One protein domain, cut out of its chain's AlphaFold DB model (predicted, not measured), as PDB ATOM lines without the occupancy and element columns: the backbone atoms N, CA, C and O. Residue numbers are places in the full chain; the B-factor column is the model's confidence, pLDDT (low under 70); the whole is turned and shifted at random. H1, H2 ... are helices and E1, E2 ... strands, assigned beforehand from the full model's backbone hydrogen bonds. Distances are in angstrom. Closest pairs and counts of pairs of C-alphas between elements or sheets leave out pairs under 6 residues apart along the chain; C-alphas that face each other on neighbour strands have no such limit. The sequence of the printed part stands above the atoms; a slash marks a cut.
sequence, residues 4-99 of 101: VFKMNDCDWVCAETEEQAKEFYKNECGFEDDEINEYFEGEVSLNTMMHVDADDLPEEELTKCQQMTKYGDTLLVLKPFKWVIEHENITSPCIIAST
ATOM      1  N   VAL A   4     -43.277  -4.323  -7.320       98.62
ATOM      2  CA  VAL A   4     -44.062  -3.215  -7.862       98.62
ATOM      3  C   VAL A   4     -45.461  -3.713  -8.172       98.62
ATOM      4  O   VAL A   4     -45.622  -4.766  -8.786       98.62
ATOM      5  N   PHE A   5     -46.458  -2.951  -7.746       98.62
ATOM      6  CA  PHE A   5     -47.869  -3.225  -7.947       98.62
ATOM      7  C   PHE A   5     -48.480  -2.094  -8.760       98.62
ATOM      8  O   PHE A   5     -48.255  -0.923  -8.456       98.62
ATOM      9  N   LYS A   6     -49.222  -2.441  -9.807       98.31
ATOM     10  CA  LYS A   6     -49.944  -1.469 -10.620       98.31
ATOM     11  C   LYS A   6     -51.320  -1.242  -9.994       98.31
ATOM     12  O   LYS A   6     -52.121  -2.174  -9.902       98.31
ATOM     13  N   MET A   7     -51.535  -0.030  -9.489       97.75
ATOM     14  CA  MET A   7     -52.679   0.311  -8.638       97.75
ATOM     15  C   MET A   7     -53.923   0.655  -9.449       97.75
ATOM     16  O   MET A   7     -55.028   0.313  -9.044       97.75
ATOM     17  N   ASN A   8     -53.724   1.300 -10.589       95.69
ATOM     18  CA  ASN A   8     -54.739   1.650 -11.575       95.69
ATOM     19  C   ASN A   8     -54.052   1.775 -12.949       95.69
ATOM     20  O   ASN A   8     -52.928   1.301 -13.136       95.69
ATOM     21  N   ASP A   9     -54.697   2.419 -13.918       94.38
ATOM     22  CA  ASP A   9     -54.148   2.640 -15.254       94.38
ATOM     23  C   ASP A   9     -52.924   3.572 -15.288       94.38
ATOM     24  O   ASP A   9     -52.140   3.491 -16.241       94.38
ATOM     25  N   CYS A  10     -52.728   4.384 -14.246       94.38
ATOM     26  CA  CYS A  10     -51.736   5.448 -14.196       94.38
ATOM     27  C   CYS A  10     -50.625   5.273 -13.154       94.38
ATOM     28  O   CYS A  10     -49.567   5.862 -13.349       94.38
ATOM     29  N   ASP A  11     -50.814   4.499 -12.085       97.31
ATOM     30  CA  ASP A  11     -49.931   4.501 -10.916       97.31
ATOM     31  C   ASP A  11     -49.329   3.136 -10.591       97.31
ATOM     32  O   ASP A  11     -49.984   2.086 -10.602       97.31
ATOM     33  N   TRP A  12     -48.056   3.177 -10.201       98.38
ATOM     34  CA  TRP A  12     -47.286   2.035  -9.736       98.38
ATOM     35  C   TRP A  12     -46.733   2.306  -8.344       98.38
ATOM     36  O   TRP A  12     -46.015   3.282  -8.124       98.38
ATOM     37  N   VAL A  13     -46.993   1.388  -7.418       98.44
ATOM     38  CA  VAL A  13     -46.490   1.445  -6.045       98.44
ATOM     39  C   VAL A  13     -45.431   0.374  -5.832       98.44
ATOM     40  O   VAL A  13     -45.642  -0.807  -6.105       98.44
ATOM     41  N   CYS A  14     -44.279   0.792  -5.320       98.56
ATOM     42  CA  CYS A  14     -43.233  -0.101  -4.849       98.56
ATOM     43  C   CYS A  14     -43.499  -0.456  -3.382       98.56
ATOM     44  O   CYS A  14     -43.655   0.452  -2.576       98.56
ATOM     45  N   ALA A  15     -43.570  -1.741  -3.026       98.56
ATOM     46  CA  ALA A  15     -43.778  -2.217  -1.649       98.56
ATOM     47  C   ALA A  15     -43.345  -3.687  -1.496       98.56
ATOM     48  O   ALA A  15     -43.086  -4.366  -2.489       98.56
ATOM     49  N   GLU A  16     -43.280  -4.231  -0.274       98.25
ATOM     50  CA  GLU A  16     -42.925  -5.651  -0.094       98.25
ATOM     51  C   GLU A  16     -44.100  -6.608  -0.323       98.25
ATOM     52  O   GLU A  16     -43.890  -7.759  -0.720       98.25
ATOM     53  N   THR A  17     -45.329  -6.148  -0.073       98.50
ATOM     54  CA  THR A  17     -46.557  -6.930  -0.254       98.50
ATOM     55  C   THR A  17     -47.659  -6.102  -0.907       98.50
ATOM     56  O   THR A  17     -47.605  -4.872  -0.916       98.50
ATOM     57  N   GLU A  18     -48.665  -6.789  -1.449       98.12
ATOM     58  CA  GLU A  18     -49.849  -6.150  -2.029       98.12
ATOM     59  C   GLU A  18     -50.606  -5.336  -0.973       98.12
ATOM     60  O   GLU A  18     -51.025  -4.214  -1.243       98.12
ATOM     61  N   GLU A  19     -50.737  -5.866   0.245       97.94
ATOM     62  CA  GLU A  19     -51.410  -5.184   1.351       97.94
ATOM     63  C   GLU A  19     -50.702  -3.876   1.705       97.94
ATOM     64  O   GLU A  19     -51.364  -2.853   1.855       97.94
ATOM     65  N   GLN A  20     -49.364  -3.881   1.760       98.25
ATOM     66  CA  GLN A  20     -48.588  -2.661   1.986       98.25
ATOM     67  C   GLN A  20     -48.770  -1.646   0.855       98.25
ATOM     68  O   GLN A  20     -48.856  -0.452   1.127       98.25
ATOM     69  N   ALA A  21     -48.828  -2.100  -0.402       98.25
ATOM     70  CA  ALA A  21     -49.041  -1.213  -1.542       98.25
ATOM     71  C   ALA A  21     -50.422  -0.547  -1.492       98.25
ATOM     72  O   ALA A  21     -50.523   0.668  -1.655       98.25
ATOM     73  N   LYS A  22     -51.472  -1.328  -1.207       98.12
ATOM     74  CA  LYS A  22     -52.851  -0.836  -1.075       98.12
ATOM     75  C   LYS A  22     -53.009   0.111   0.112       98.12
ATOM     76  O   LYS A  22     -53.586   1.180  -0.052       98.12
ATOM     77  N   GLU A  23     -52.462  -0.240   1.276       98.06
ATOM     78  CA  GLU A  23     -52.512   0.609   2.473       98.06
ATOM     79  C   GLU A  23     -51.762   1.931   2.260       98.06
ATOM     80  O   GLU A  23     -52.270   2.993   2.616       98.06
ATOM     81  N   PHE A  24     -50.581   1.886   1.637       98.25
ATOM     82  CA  PHE A  24     -49.844   3.091   1.265       98.25
ATOM     83  C   PHE A  24     -50.658   3.968   0.306       98.25
ATOM     84  O   PHE A  24     -50.864   5.144   0.590       98.25
ATOM     85  N   TYR A  25     -51.163   3.395  -0.788       97.38
ATOM     86  CA  TYR A  25     -51.878   4.138  -1.824       97.38
ATOM     87  C   TYR A  25     -53.180   4.762  -1.302       97.38
ATOM     88  O   TYR A  25     -53.475   5.919  -1.592       97.38
ATOM     89  N   LYS A  26     -53.912   4.043  -0.441       97.25
ATOM     90  CA  LYS A  26     -55.061   4.572   0.304       97.25
ATOM     91  C   LYS A  26     -54.700   5.805   1.124       97.25
ATOM     92  O   LYS A  26     -55.378   6.825   1.039       97.25
ATOM     93  N   ASN A  27     -53.643   5.709   1.926       97.25
ATOM     94  CA  ASN A  27     -53.238   6.789   2.823       97.25
ATOM     95  C   ASN A  27     -52.685   8.007   2.066       97.25
ATOM     96  O   ASN A  27     -52.915   9.133   2.497       97.25
ATOM     97  N   GLU A  28     -51.970   7.780   0.963       96.62
ATOM     98  CA  GLU A  28     -51.327   8.833   0.173       96.62
ATOM     99  C   GLU A  28     -52.320   9.555  -0.752       96.62
ATOM    100  O   GLU A  28     -52.326  10.782  -0.818       96.62
ATOM    101  N   CYS A  29     -53.191   8.807  -1.440       94.00
ATOM    102  CA  CYS A  29     -54.092   9.348  -2.464       94.00
ATOM    103  C   CYS A  29     -55.530   9.572  -1.964       94.00
ATOM    104  O   CYS A  29     -56.286  10.313  -2.589       94.00
ATOM    105  N   GLY A  30     -55.917   8.971  -0.834       93.44
ATOM    106  CA  GLY A  30     -57.240   9.144  -0.227       93.44
ATOM    107  C   GLY A  30     -58.360   8.298  -0.840       93.44
ATOM    108  O   GLY A  30     -59.526   8.616  -0.616       93.44
ATOM    109  N   PHE A  31     -58.025   7.249  -1.597       93.12
ATOM    110  CA  PHE A  31     -58.998   6.304  -2.157       93.12
ATOM    111  C   PHE A  31     -59.469   5.278  -1.127       93.12
ATOM    112  O   PHE A  31     -58.697   4.833  -0.272       93.12
ATOM    113  N   GLU A  32     -60.724   4.851  -1.239       94.62
ATOM    114  CA  GLU A  32     -61.259   3.771  -0.414       94.62
ATOM    115  C   GLU A  32     -60.919   2.379  -0.969       94.62
ATOM    116  O   GLU A  32     -60.477   2.205  -2.107       94.62
ATOM    117  N   ASP A  33     -61.091   1.349  -0.134       94.81
ATOM    118  CA  ASP A  33     -60.658  -0.012  -0.472       94.81
ATOM    119  C   ASP A  33     -61.409  -0.571  -1.691       94.81
ATOM    120  O   ASP A  33     -60.847  -1.345  -2.463       94.81
ATOM    121  N   ASP A  34     -62.685  -0.225  -1.856       95.50
ATOM    122  CA  ASP A  34     -63.502  -0.638  -2.996       95.50
ATOM    123  C   ASP A  34     -63.020  -0.002  -4.302       95.50
ATOM    124  O   ASP A  34     -62.859  -0.725  -5.284       95.50
ATOM    125  N   GLU A  35     -62.692   1.291  -4.287       94.44
ATOM    126  CA  GLU A  35     -62.114   1.997  -5.436       94.44
ATOM    127  C   GLU A  35     -60.759   1.401  -5.834       94.44
ATOM    128  O   GLU A  35     -60.532   1.073  -6.998       94.44
ATOM    129  N   ILE A  36     -59.868   1.177  -4.861       95.62
ATOM    130  CA  ILE A  36     -58.552   0.580  -5.123       95.62
ATOM    131  C   ILE A  36     -58.712  -0.822  -5.712       95.62
ATOM    132  O   ILE A  36     -58.060  -1.161  -6.696       95.62
ATOM    133  N   ASN A  37     -59.571  -1.658  -5.125       95.88
ATOM    134  CA  ASN A  37     -59.747  -3.035  -5.586       95.88
ATOM    135  C   ASN A  37     -60.427  -3.131  -6.962       95.88
ATOM    136  O   ASN A  37     -60.235  -4.144  -7.635       95.88
ATOM    137  N   GLU A  38     -61.205  -2.127  -7.378       96.50
ATOM    138  CA  GLU A  38     -61.821  -2.078  -8.709       96.50
ATOM    139  C   GLU A  38     -60.774  -1.916  -9.823       96.50
ATOM    140  O   GLU A  38     -60.874  -2.589 -10.852       96.50
ATOM    141  N   TYR A  39     -59.760  -1.069  -9.607       95.94
ATOM    142  CA  TYR A  39     -58.757  -0.721 -10.626       95.94
ATOM    143  C   TYR A  39     -57.419  -1.453 -10.483       95.94
ATOM    144  O   TYR A  39     -56.593  -1.402 -11.394       95.94
ATOM    145  N   PHE A  40     -57.209  -2.165  -9.375       97.88
ATOM    146  CA  PHE A  40     -55.962  -2.866  -9.096       97.88
ATOM    147  C   PHE A  40     -55.613  -3.918 -10.161       97.88
ATOM    148  O   PHE A  40     -56.335  -4.897 -10.360       97.88
ATOM    149  N   GLU A  41     -54.448  -3.764 -10.796       97.69
ATOM    150  CA  GLU A  41     -53.979  -4.663 -11.859       97.69
ATOM    151  C   GLU A  41     -53.012  -5.752 -11.361       97.69
ATOM    152  O   GLU A  41     -52.779  -6.737 -12.066       97.69
ATOM    153  N   GLY A  42     -52.473  -5.625 -10.142       97.94
ATOM    154  CA  GLY A  42     -51.617  -6.645  -9.527       97.94
ATOM    155  C   GLY A  42     -50.117  -6.356  -9.559       97.94
ATOM    156  O   GLY A  42     -49.655  -5.275  -9.925       97.94
ATOM    157  N   GLU A  43     -49.335  -7.352  -9.133       98.38
ATOM    158  CA  GLU A  43     -47.869  -7.320  -9.179       98.38
ATOM    159  C   GLU A  43     -47.366  -7.322 -10.633       98.38
ATOM    160  O   GLU A  43     -47.792  -8.141 -11.452       98.38
ATOM    161  N   VAL A  44     -46.406  -6.450 -10.947       98.38
ATOM    162  CA  VAL A  44     -45.756  -6.372 -12.262       98.38
ATOM    163  C   VAL A  44     -44.286  -6.782 -12.194       98.38
ATOM    164  O   VAL A  44     -43.638  -6.752 -11.149       98.38
ATOM    165  N   SER A  45     -43.725  -7.165 -13.345       98.12
ATOM    166  CA  SER A  45     -42.315  -7.551 -13.427       98.12
ATOM    167  C   SER A  45     -41.397  -6.391 -13.041       98.12
ATOM    168  O   SER A  45     -41.560  -5.283 -13.546       98.12
ATOM    169  N   LEU A  46     -40.344  -6.667 -12.265       97.88
ATOM    170  CA  LEU A  46     -39.278  -5.692 -12.005       97.88
ATOM    171  C   LEU A  46     -38.448  -5.340 -13.258       97.88
ATOM    172  O   LEU A  46     -37.669  -4.389 -13.225       97.88
ATOM    173  N   ASN A  47     -38.609  -6.088 -14.357       97.81
ATOM    174  CA  ASN A  47     -38.046  -5.751 -15.669       97.81
ATOM    175  C   ASN A  47     -38.941  -4.788 -16.471       97.81
ATOM    176  O   ASN A  47     -38.558  -4.387 -17.568       97.81
ATOM    177  N   THR A  48     -40.131  -4.447 -15.966       97.31
ATOM    178  CA  THR A  48     -40.974  -3.402 -16.557       97.31
ATOM    179  C   THR A  48     -40.221  -2.077 -16.514       97.31
ATOM    180  O   THR A  48     -39.573  -1.764 -15.514       97.31
ATOM    181  N   MET A  49     -40.270  -1.337 -17.620       96.06
ATOM    182  CA  MET A  49     -39.498  -0.112 -17.815       96.06
ATOM    183  C   MET A  49     -40.321   1.116 -17.427       96.06
ATOM    184  O   MET A  49     -41.503   1.192 -17.755       96.06
ATOM    185  N   MET A  50     -39.666   2.098 -16.817       95.44
ATOM    186  CA  MET A  50     -40.190   3.438 -16.561       95.44
ATOM    187  C   MET A  50     -39.233   4.499 -17.112       95.44
ATOM    188  O   MET A  50     -38.059   4.215 -17.362       95.44
ATOM    189  N   HIS A  51     -39.740   5.713 -17.315       95.06
ATOM    190  CA  HIS A  51     -38.919   6.862 -17.681       95.06
ATOM    191  C   HIS A  51     -38.306   7.489 -16.426       95.06
ATOM    192  O   HIS A  51     -39.002   7.691 -15.437       95.06
ATOM    193  N   VAL A  52     -37.017   7.803 -16.499       95.31
ATOM    194  CA  VAL A  52     -36.257   8.556 -15.493       95.31
ATOM    195  C   VAL A  52     -35.644   9.764 -16.193       95.31
ATOM    196  O   VAL A  52     -35.267   9.650 -17.366       95.31
ATOM    197  N   ASP A  53     -35.563  10.910 -15.520       94.62
ATOM    198  CA  ASP A  53     -34.869  12.075 -16.070       94.62
ATOM    199  C   ASP A  53     -33.382  11.744 -16.267       94.62
ATOM    200  O   ASP A  53     -32.735  11.170 -15.391       94.62
ATOM    201  N   ALA A  54     -32.833  12.057 -17.440       94.25
ATOM    202  CA  ALA A  54     -31.411  11.886 -17.697       94.25
ATOM    203  C   ALA A  54     -30.564  12.722 -16.727       94.25
ATOM    204  O   ALA A  54     -29.467  12.288 -16.383       94.25
ATOM    205  N   ASP A  55     -31.071  13.871 -16.274       93.06
ATOM    206  CA  ASP A  55     -30.362  14.752 -15.343       93.06
ATOM    207  C   ASP A  55     -30.261  14.156 -13.923       93.06
ATOM    208  O   ASP A  55     -29.347  14.515 -13.180       93.06
ATOM    209  N   ASP A  56     -31.125  13.193 -13.576       92.44
ATOM    210  CA  ASP A  56     -31.088  12.465 -12.298       92.44
ATOM    211  C   ASP A  56     -30.130  11.259 -12.330       92.44
ATOM    212  O   ASP A  56     -29.843  10.643 -11.300       92.44
ATOM    213  N   LEU A  57     -29.606  10.892 -13.505       92.44
ATOM    214  CA  LEU A  57     -28.717   9.743 -13.636       92.44
ATOM    215  C   LEU A  57     -27.270  10.084 -13.238       92.44
ATOM    216  O   LEU A  57     -26.745  11.141 -13.592       92.44
ATOM    217  N   PRO A  58     -26.542   9.144 -12.604       92.81
ATOM    218  CA  PRO A  58     -25.118   9.320 -12.352       92.81
ATOM    219  C   PRO A  58     -24.335   9.363 -13.675       92.81
ATOM    220  O   PRO A  58     -24.683   8.680 -14.642       92.81
ATOM    221  N   GLU A  59     -23.216  10.095 -13.705       90.69
ATOM    222  CA  GLU A  59     -22.411  10.302 -14.925       90.69
ATOM    223  C   GLU A  59     -22.016   8.995 -15.633       90.69
ATOM    224  O   GLU A  59     -21.991   8.918 -16.862       90.69
ATOM    225  N   GLU A  60     -21.745   7.935 -14.867       91.00
ATOM    226  CA  GLU A  60     -21.392   6.620 -15.408       91.00
ATOM    227  C   GLU A  60     -22.501   6.030 -16.289       91.00
ATOM    228  O   GLU A  60     -22.214   5.357 -17.282       91.00
ATOM    229  N   GLU A  61     -23.768   6.290 -15.963       91.50
ATOM    230  CA  GLU A  61     -24.902   5.879 -16.785       91.50
ATOM    231  C   GLU A  61     -24.954   6.692 -18.079       91.50
ATOM    232  O   GLU A  61     -25.137   6.111 -19.148       91.50
ATOM    233  N   LEU A  62     -24.698   8.002 -18.033       87.19
ATOM    234  CA  LEU A  62     -24.771   8.886 -19.206       87.19
ATOM    235  C   LEU A  62     -23.815   8.487 -20.340       87.19
ATOM    236  O   LEU A  62     -24.057   8.800 -21.504       87.19
ATOM    237  N   THR A  63     -22.749   7.752 -20.025       89.69
ATOM    238  CA  THR A  63     -21.799   7.234 -21.023       89.69
ATOM    239  C   THR A  63     -22.224   5.925 -21.698       89.69
ATOM    240  O   THR A  63     -21.594   5.496 -22.670       89.69
ATOM    241  N   LYS A  64     -23.281   5.264 -21.209       90.19
ATOM    242  CA  LYS A  64     -23.774   3.990 -21.751       90.19
ATOM    243  C   LYS A  64     -24.684   4.225 -22.956       90.19
ATOM    244  O   LYS A  64     -25.373   5.232 -23.054       90.19
ATOM    245  N   CYS A  65     -24.737   3.253 -23.866       90.12
ATOM    246  CA  CYS A  65     -25.746   3.249 -24.924       90.12
ATOM    247  C   CYS A  65     -27.103   2.861 -24.322       90.12
ATOM    248  O   CYS A  65     -27.233   1.768 -23.768       90.12
ATOM    249  N   GLN A  66     -28.094   3.751 -24.411       90.75
ATOM    250  CA  GLN A  66     -29.417   3.569 -23.808       90.75
ATOM    251  C   GLN A  66     -30.518   4.102 -24.725       90.75
ATOM    252  O   GLN A  66     -30.266   4.926 -25.603       90.75
ATOM    253  N   GLN A  67     -31.752   3.656 -24.499       89.62
ATOM    254  CA  GLN A  67     -32.910   4.232 -25.170       89.62
ATOM    255  C   GLN A  67     -33.323   5.524 -24.460       89.62
ATOM    256  O   GLN A  67     -33.669   5.499 -23.278       89.62
ATOM    257  N   MET A  68     -33.291   6.631 -25.202       92.00
ATOM    258  CA  MET A  68     -33.641   7.962 -24.711       92.00
ATOM    259  C   MET A  68     -34.781   8.548 -25.544       92.00
ATOM    260  O   MET A  68     -34.810   8.387 -26.767       92.00
ATOM    261  N   THR A  69     -35.685   9.263 -24.886       93.69
ATOM    262  CA  THR A  69     -36.825   9.941 -25.509       93.69
ATOM    263  C   THR A  69     -36.867  11.378 -25.015       93.69
ATOM    264  O   THR A  69     -36.801  11.626 -23.817       93.69
ATOM    265  N   LYS A  70     -37.002  12.343 -25.927       94.50
ATOM    266  CA  LYS A  70     -37.204  13.746 -25.551       94.50
ATOM    267  C   LYS A  70     -38.692  14.016 -25.309       94.50
ATOM    268  O   LYS A  70     -39.503  13.721 -26.187       94.50
ATOM    269  N   TYR A  71     -39.029  14.612 -24.168       90.69
ATOM    270  CA  TYR A  71     -40.380  15.051 -23.818       90.69
ATOM    271  C   TYR A  71     -40.338  16.509 -23.341       90.69
ATOM    272  O   TYR A  71     -39.799  16.809 -22.281       90.69
ATOM    273  N   GLY A  72     -40.859  17.434 -24.154       91.25
ATOM    274  CA  GLY A  72     -40.680  18.868 -23.905       91.25
ATOM    275  C   GLY A  72     -39.196  19.247 -23.895       91.25
ATOM    276  O   GLY A  72     -38.486  18.977 -24.868       91.25
ATOM    277  N   ASP A  73     -38.739  19.842 -22.795       93.06
ATOM    278  CA  ASP A  73     -37.330  20.181 -22.561       93.06
ATOM    279  C   ASP A  73     -36.563  19.110 -21.769       93.06
ATOM    280  O   ASP A  73     -35.346  19.213 -21.637       93.06
ATOM    281  N   THR A  74     -37.240  18.045 -21.331       94.00
ATOM    282  CA  THR A  74     -36.644  16.942 -20.571       94.00
ATOM    283  C   THR A  74     -36.171  15.822 -21.495       94.00
ATOM    284  O   THR A  74     -36.839  15.453 -22.472       94.00
ATOM    285  N   LEU A  75     -35.008  15.249 -21.184       94.69
ATOM    286  CA  LEU A  75     -34.503  14.045 -21.829       94.69
ATOM    287  C   LEU A  75     -34.734  12.858 -20.895       94.69
ATOM    288  O   LEU A  75     -34.129  12.772 -19.841       94.69
ATOM    289  N   LEU A  76     -35.605  11.938 -21.289       94.94
ATOM    290  CA  LEU A  76     -35.976  10.784 -20.480       94.94
ATOM    291  C   LEU A  76     -35.210   9.540 -20.928       94.94
ATOM    292  O   LEU A  76     -35.014   9.316 -22.126       94.94
ATOM    293  N   VAL A  77     -34.842   8.690 -19.976       95.69
ATOM    294  CA  VAL A  77     -34.158   7.410 -20.197       95.69
ATOM    295  C   VAL A  77     -35.006   6.276 -19.641       95.69
ATOM    296  O   VAL A  77     -35.562   6.384 -18.552       95.69
ATOM    297  N   LEU A  78     -35.104   5.166 -20.376       95.19
ATOM    298  CA  LEU A  78     -35.820   3.989 -19.883       95.19
ATOM    299  C   LEU A  78     -34.960   3.174 -18.911       95.19
ATOM    300  O   LEU A  78     -33.891   2.678 -19.282       95.19
ATOM    301  N   LYS A  79     -35.477   2.950 -17.700       95.75
ATOM    302  CA  LYS A  79     -34.879   2.088 -16.672       95.75
ATOM    303  C   LYS A  79     -35.875   1.038 -16.178       95.75
ATOM    304  O   LYS A  79     -37.051   1.356 -16.024       95.75
ATOM    305  N   PRO A  80     -35.445  -0.211 -15.923       97.06
ATOM    306  CA  PRO A  80     -36.314  -1.190 -15.287       97.06
ATOM    307  C   PRO A  80     -36.566  -0.796 -13.828       97.06
ATOM    308  O   PRO A  80     -35.651  -0.291 -13.173       97.06
ATOM    309  N   PHE A  81     -37.749  -1.101 -13.285       98.00
ATOM    310  CA  PHE A  81     -38.058  -0.854 -11.869       98.00
ATOM    311  C   PHE A  81     -36.992  -1.409 -10.927       98.00
ATOM    312  O   PHE A  81     -36.632  -0.757  -9.953       98.00
ATOM    313  N   LYS A  82     -36.427  -2.582 -11.248       97.88
ATOM    314  CA  LYS A  82     -35.317  -3.161 -10.483       97.88
ATOM    315  C   LYS A  82     -34.159  -2.176 -10.301       97.88
ATOM    316  O   LYS A  82     -33.658  -2.034  -9.192       97.88
ATOM    317  N   TRP A  83     -33.738  -1.527 -11.387       96.19
ATOM    318  CA  TRP A  83     -32.615  -0.593 -11.359       96.19
ATOM    319  C   TRP A  83     -32.954   0.623 -10.502       96.19
ATOM    320  O   TRP A  83     -32.137   1.014  -9.683       96.19
ATOM    321  N   VAL A  84     -34.169   1.164 -10.635       96.81
ATOM    322  CA  VAL A  84     -34.611   2.344  -9.872       96.81
ATOM    323  C   VAL A  84     -34.668   2.040  -8.374       96.81
ATOM    324  O   VAL A  84     -34.116   2.787  -7.579       96.81
ATOM    325  N   ILE A  85     -35.242   0.898  -7.983       97.75
ATOM    326  CA  ILE A  85     -35.306   0.459  -6.579       97.75
ATOM    327  C   ILE A  85     -33.906   0.340  -5.965       97.75
ATOM    328  O   ILE A  85     -33.688   0.771  -4.834       97.75
ATOM    329  N   GLU A  86     -32.969  -0.267  -6.697       96.06
ATOM    330  CA  GLU A  86     -31.585  -0.449  -6.249       96.06
ATOM    331  C   GLU A  86     -30.819   0.883  -6.209       96.06
ATOM    332  O   GLU A  86     -30.048   1.108  -5.278       96.06
ATOM    333  N   HIS A  87     -31.037   1.760  -7.193       94.44
ATOM    334  CA  HIS A  87     -30.344   3.040  -7.327       94.44
ATOM    335  C   HIS A  87     -30.778   4.056  -6.267       94.44
ATOM    336  O   HIS A  87     -29.930   4.618  -5.578       94.44
ATOM    337  N   GLU A  88     -32.088   4.215  -6.080       94.75
ATOM    338  CA  GLU A  88     -32.683   5.122  -5.090       94.75
ATOM    339  C   GLU A  88     -32.663   4.538  -3.667       94.75
ATOM    340  O   GLU A  88     -33.083   5.187  -2.709       94.75
ATOM    341  N   ASN A  89     -32.181   3.296  -3.509       95.75
ATOM    342  CA  ASN A  89     -32.162   2.563  -2.245       95.75
ATOM    343  C   ASN A  89     -33.540   2.582  -1.551       95.75
ATOM    344  O   ASN A  89     -33.664   2.919  -0.371       95.75
ATOM    345  N   ILE A  90     -34.590   2.241  -2.304       97.00
ATOM    346  CA  ILE A  90     -35.975   2.297  -1.825       97.00
ATOM    347  C   ILE A  90     -36.195   1.207  -0.771       97.00
ATOM    348  O   ILE A  90     -36.132   0.011  -1.065       97.00
ATOM    349  N   THR A  91     -36.494   1.623   0.461       96.62
ATOM    350  CA  THR A  91     -36.718   0.720   1.607       96.62
ATOM    351  C   THR A  91     -38.118   0.801   2.212       96.62
ATOM    352  O   THR A  91     -38.411   0.084   3.165       96.62
ATOM    353  N   SER A  92     -38.978   1.685   1.709       97.50
ATOM    354  CA  SER A  92     -40.342   1.896   2.203       97.50
ATOM    355  C   SER A  92     -41.320   2.061   1.043       97.50
ATOM    356  O   SER A  92     -40.875   2.424  -0.047       97.50
ATOM    357  N   PRO A  93     -42.628   1.817   1.257       98.38
ATOM    358  CA  PRO A  93     -43.620   1.997   0.211       98.38
ATOM    359  C   PRO A  93     -43.608   3.405  -0.392       98.38
ATOM    360  O   PRO A  93     -43.501   4.385   0.346       98.38
ATOM    361  N   CYS A  94     -43.690   3.496  -1.719       98.25
ATOM    362  CA  CYS A  94     -43.763   4.764  -2.446       98.25
ATOM    363  C   CYS A  94     -44.425   4.587  -3.817       98.25
ATOM    364  O   CYS A  94     -44.405   3.490  -4.387       98.25
ATOM    365  N   ILE A  95     -44.945   5.675  -4.389       97.50
ATOM    366  CA  ILE A  95     -45.272   5.724  -5.819       97.50
ATOM    367  C   ILE A  95     -43.942   5.733  -6.575       97.50
ATOM    368  O   ILE A  95     -43.153   6.664  -6.432       97.50
ATOM    369  N   ILE A  96     -43.653   4.665  -7.319       97.25
ATOM    370  CA  ILE A  96     -42.398   4.535  -8.075       97.25
ATOM    371  C   ILE A  96     -42.532   5.071  -9.499       97.25
ATOM    372  O   ILE A  96     -41.550   5.522 -10.074       97.25
ATOM    373  N   ALA A  97     -43.735   5.043 -10.070       96.50
ATOM    374  CA  ALA A  97     -44.028   5.673 -11.348       96.50
ATOM    375  C   ALA A  97     -45.491   6.112 -11.387       96.50
ATOM    376  O   ALA A  97     -46.352   5.430 -10.833       96.50
ATOM    377  N   SER A  98     -45.745   7.216 -12.083       94.75
ATOM    378  CA  SER A  98     -47.085   7.675 -12.430       94.75
ATOM    379  C   SER A  98     -47.102   8.205 -13.864       94.75
ATOM    380  O   SER A  98     -46.083   8.694 -14.362       94.75
ATOM    381  N   THR A  99     -48.244   8.085 -14.537       91.06
ATOM    382  CA  THR A  99     -48.526   8.746 -15.820       91.06
ATOM    383  C   THR A  99     -49.600   9.829 -15.717       91.06
ATOM    384  O   THR A  99     -50.022  10.344 -16.755       91.06
TER     385      THR A  99
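AT A GLANCE: This is residues 4 to 99 of the 101 residues of an uncharacterized protein of Bacillus thuringiensis (UniProt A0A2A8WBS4). Two small antiparallel sheets follow one another along an elongated body: a four-stranded sheet with H1 packed across one face and H2 beyond H1 at one end, and a twisted three-stranded sheet with a loop that holds the short H3 at the far end. H4 sits where the two sheets come together, on the first sheet's face opposite H1 and grazing the second sheet. The printed part has 96 residues, with four named helices and seven named strands in the order E1 E2 H1 H2 E3 E4 H3 E5 E6 H4 E7; the sheets run E3 E1 E2 E7 and E4 E6 E5, and the class is mixed, helices and strands. It is only just compact, close to loose, with a radius of gyration of the C-alphas of 14.6 A and spans of 45 by 28 by 20 A.

HOW THE PARTS SIT: The larger sheet is made of E3, residues 42 to 44, E1, residues 4 to 6, E2, residues 11 to 15, and E7, residues 94 to 98, with E3 and E7 as edge strands. E1 and E2 form a hairpin, with N 5 and O 13 at 2.8 A, within hydrogen-bond range. E3 and E1 are antiparallel, with N 44 and O 4 at 2.8 A; E2 and E7 are antiparallel, with N 12 and O 97 at 2.9 A. H1, residues 18 to 29, is on one face of this sheet at a height of 8.6 A, two layers, a helix over a sheet; its closest C-alphas to E2 are those of Ala 21 and Ala 15, 5.4 A apart. H1 runs across the strands, at 65 degrees to E7 on the local plane. H2, residues 33 to 39, is not on the sheet; H1 touches it with residues 22 to 26 alone, about perpendicular at 78 degrees, the closest C-alphas being those of Lys 22 and Ile 36, 7.1 A apart. E2, H1 H2 and E3 form a split strand-helix-strand unit, two strands running the same way with E1 between them, and its crossover is right-handed. H4, residues 81 to 87, is on the opposite face from H1, at a height of 9.6 A. In the second sheet E4, residues 49 to 53, and E5, residues 68 to 71, are the edge strands, and E6, residues 74 to 80, is the inner one. N 50 and O 79 of E4 and E6 are 2.8 A apart, and E5 and E6 form a hairpin, with N 69 and O 76 at 2.8 A. This sheet is only just strongly twisted, its C-alphas lying up to 4.0 A off the best plane. H4 only grazes it with residues 81 to 84; the closest C-alphas of H4 and E4 are those of Phe 81 and Met 49, 6.2 A apart. Between the sheets, the closest C-alphas of E4 and E7 are those of Met 50 and Ala 97, 6.8 A apart. H3, residues 59 to 62, touches no helix and is not on either sheet; E4, H3 and E5 form another split unit, with E6 between the strands and a right-handed crossover. In H1, H2 and H4 every O i to N i+4 pair is within hydrogen-bond range; H3 is too short for such a pair, and its one O i to N i+3 pair is within range.

IN THESE COORDINATES: E1 begins at C-alpha 4, (-44.062, -3.215, -7.862). Among the longer elements, E6 measures 18.9 A from first to last C-alpha, H1 16.1 A, E4 13.2 A and E2 13.0 A. H1 begins at C-alpha 18, (-49.849, -6.150, -2.029), and E7, 10.9 A long, ends at C-alpha 98, (-47.085, 7.675, -12.430).

THE WHOLE: The two C-alphas farthest apart, those of Asp 34 and Thr 63, are 46.1 A from each other. The printed part has no cut. No link is long; that from H4 to E7, with 6 residues, is short, and the others are tight. Mean pLDDT of the printed part is 95.6, and no printed residue is under 70.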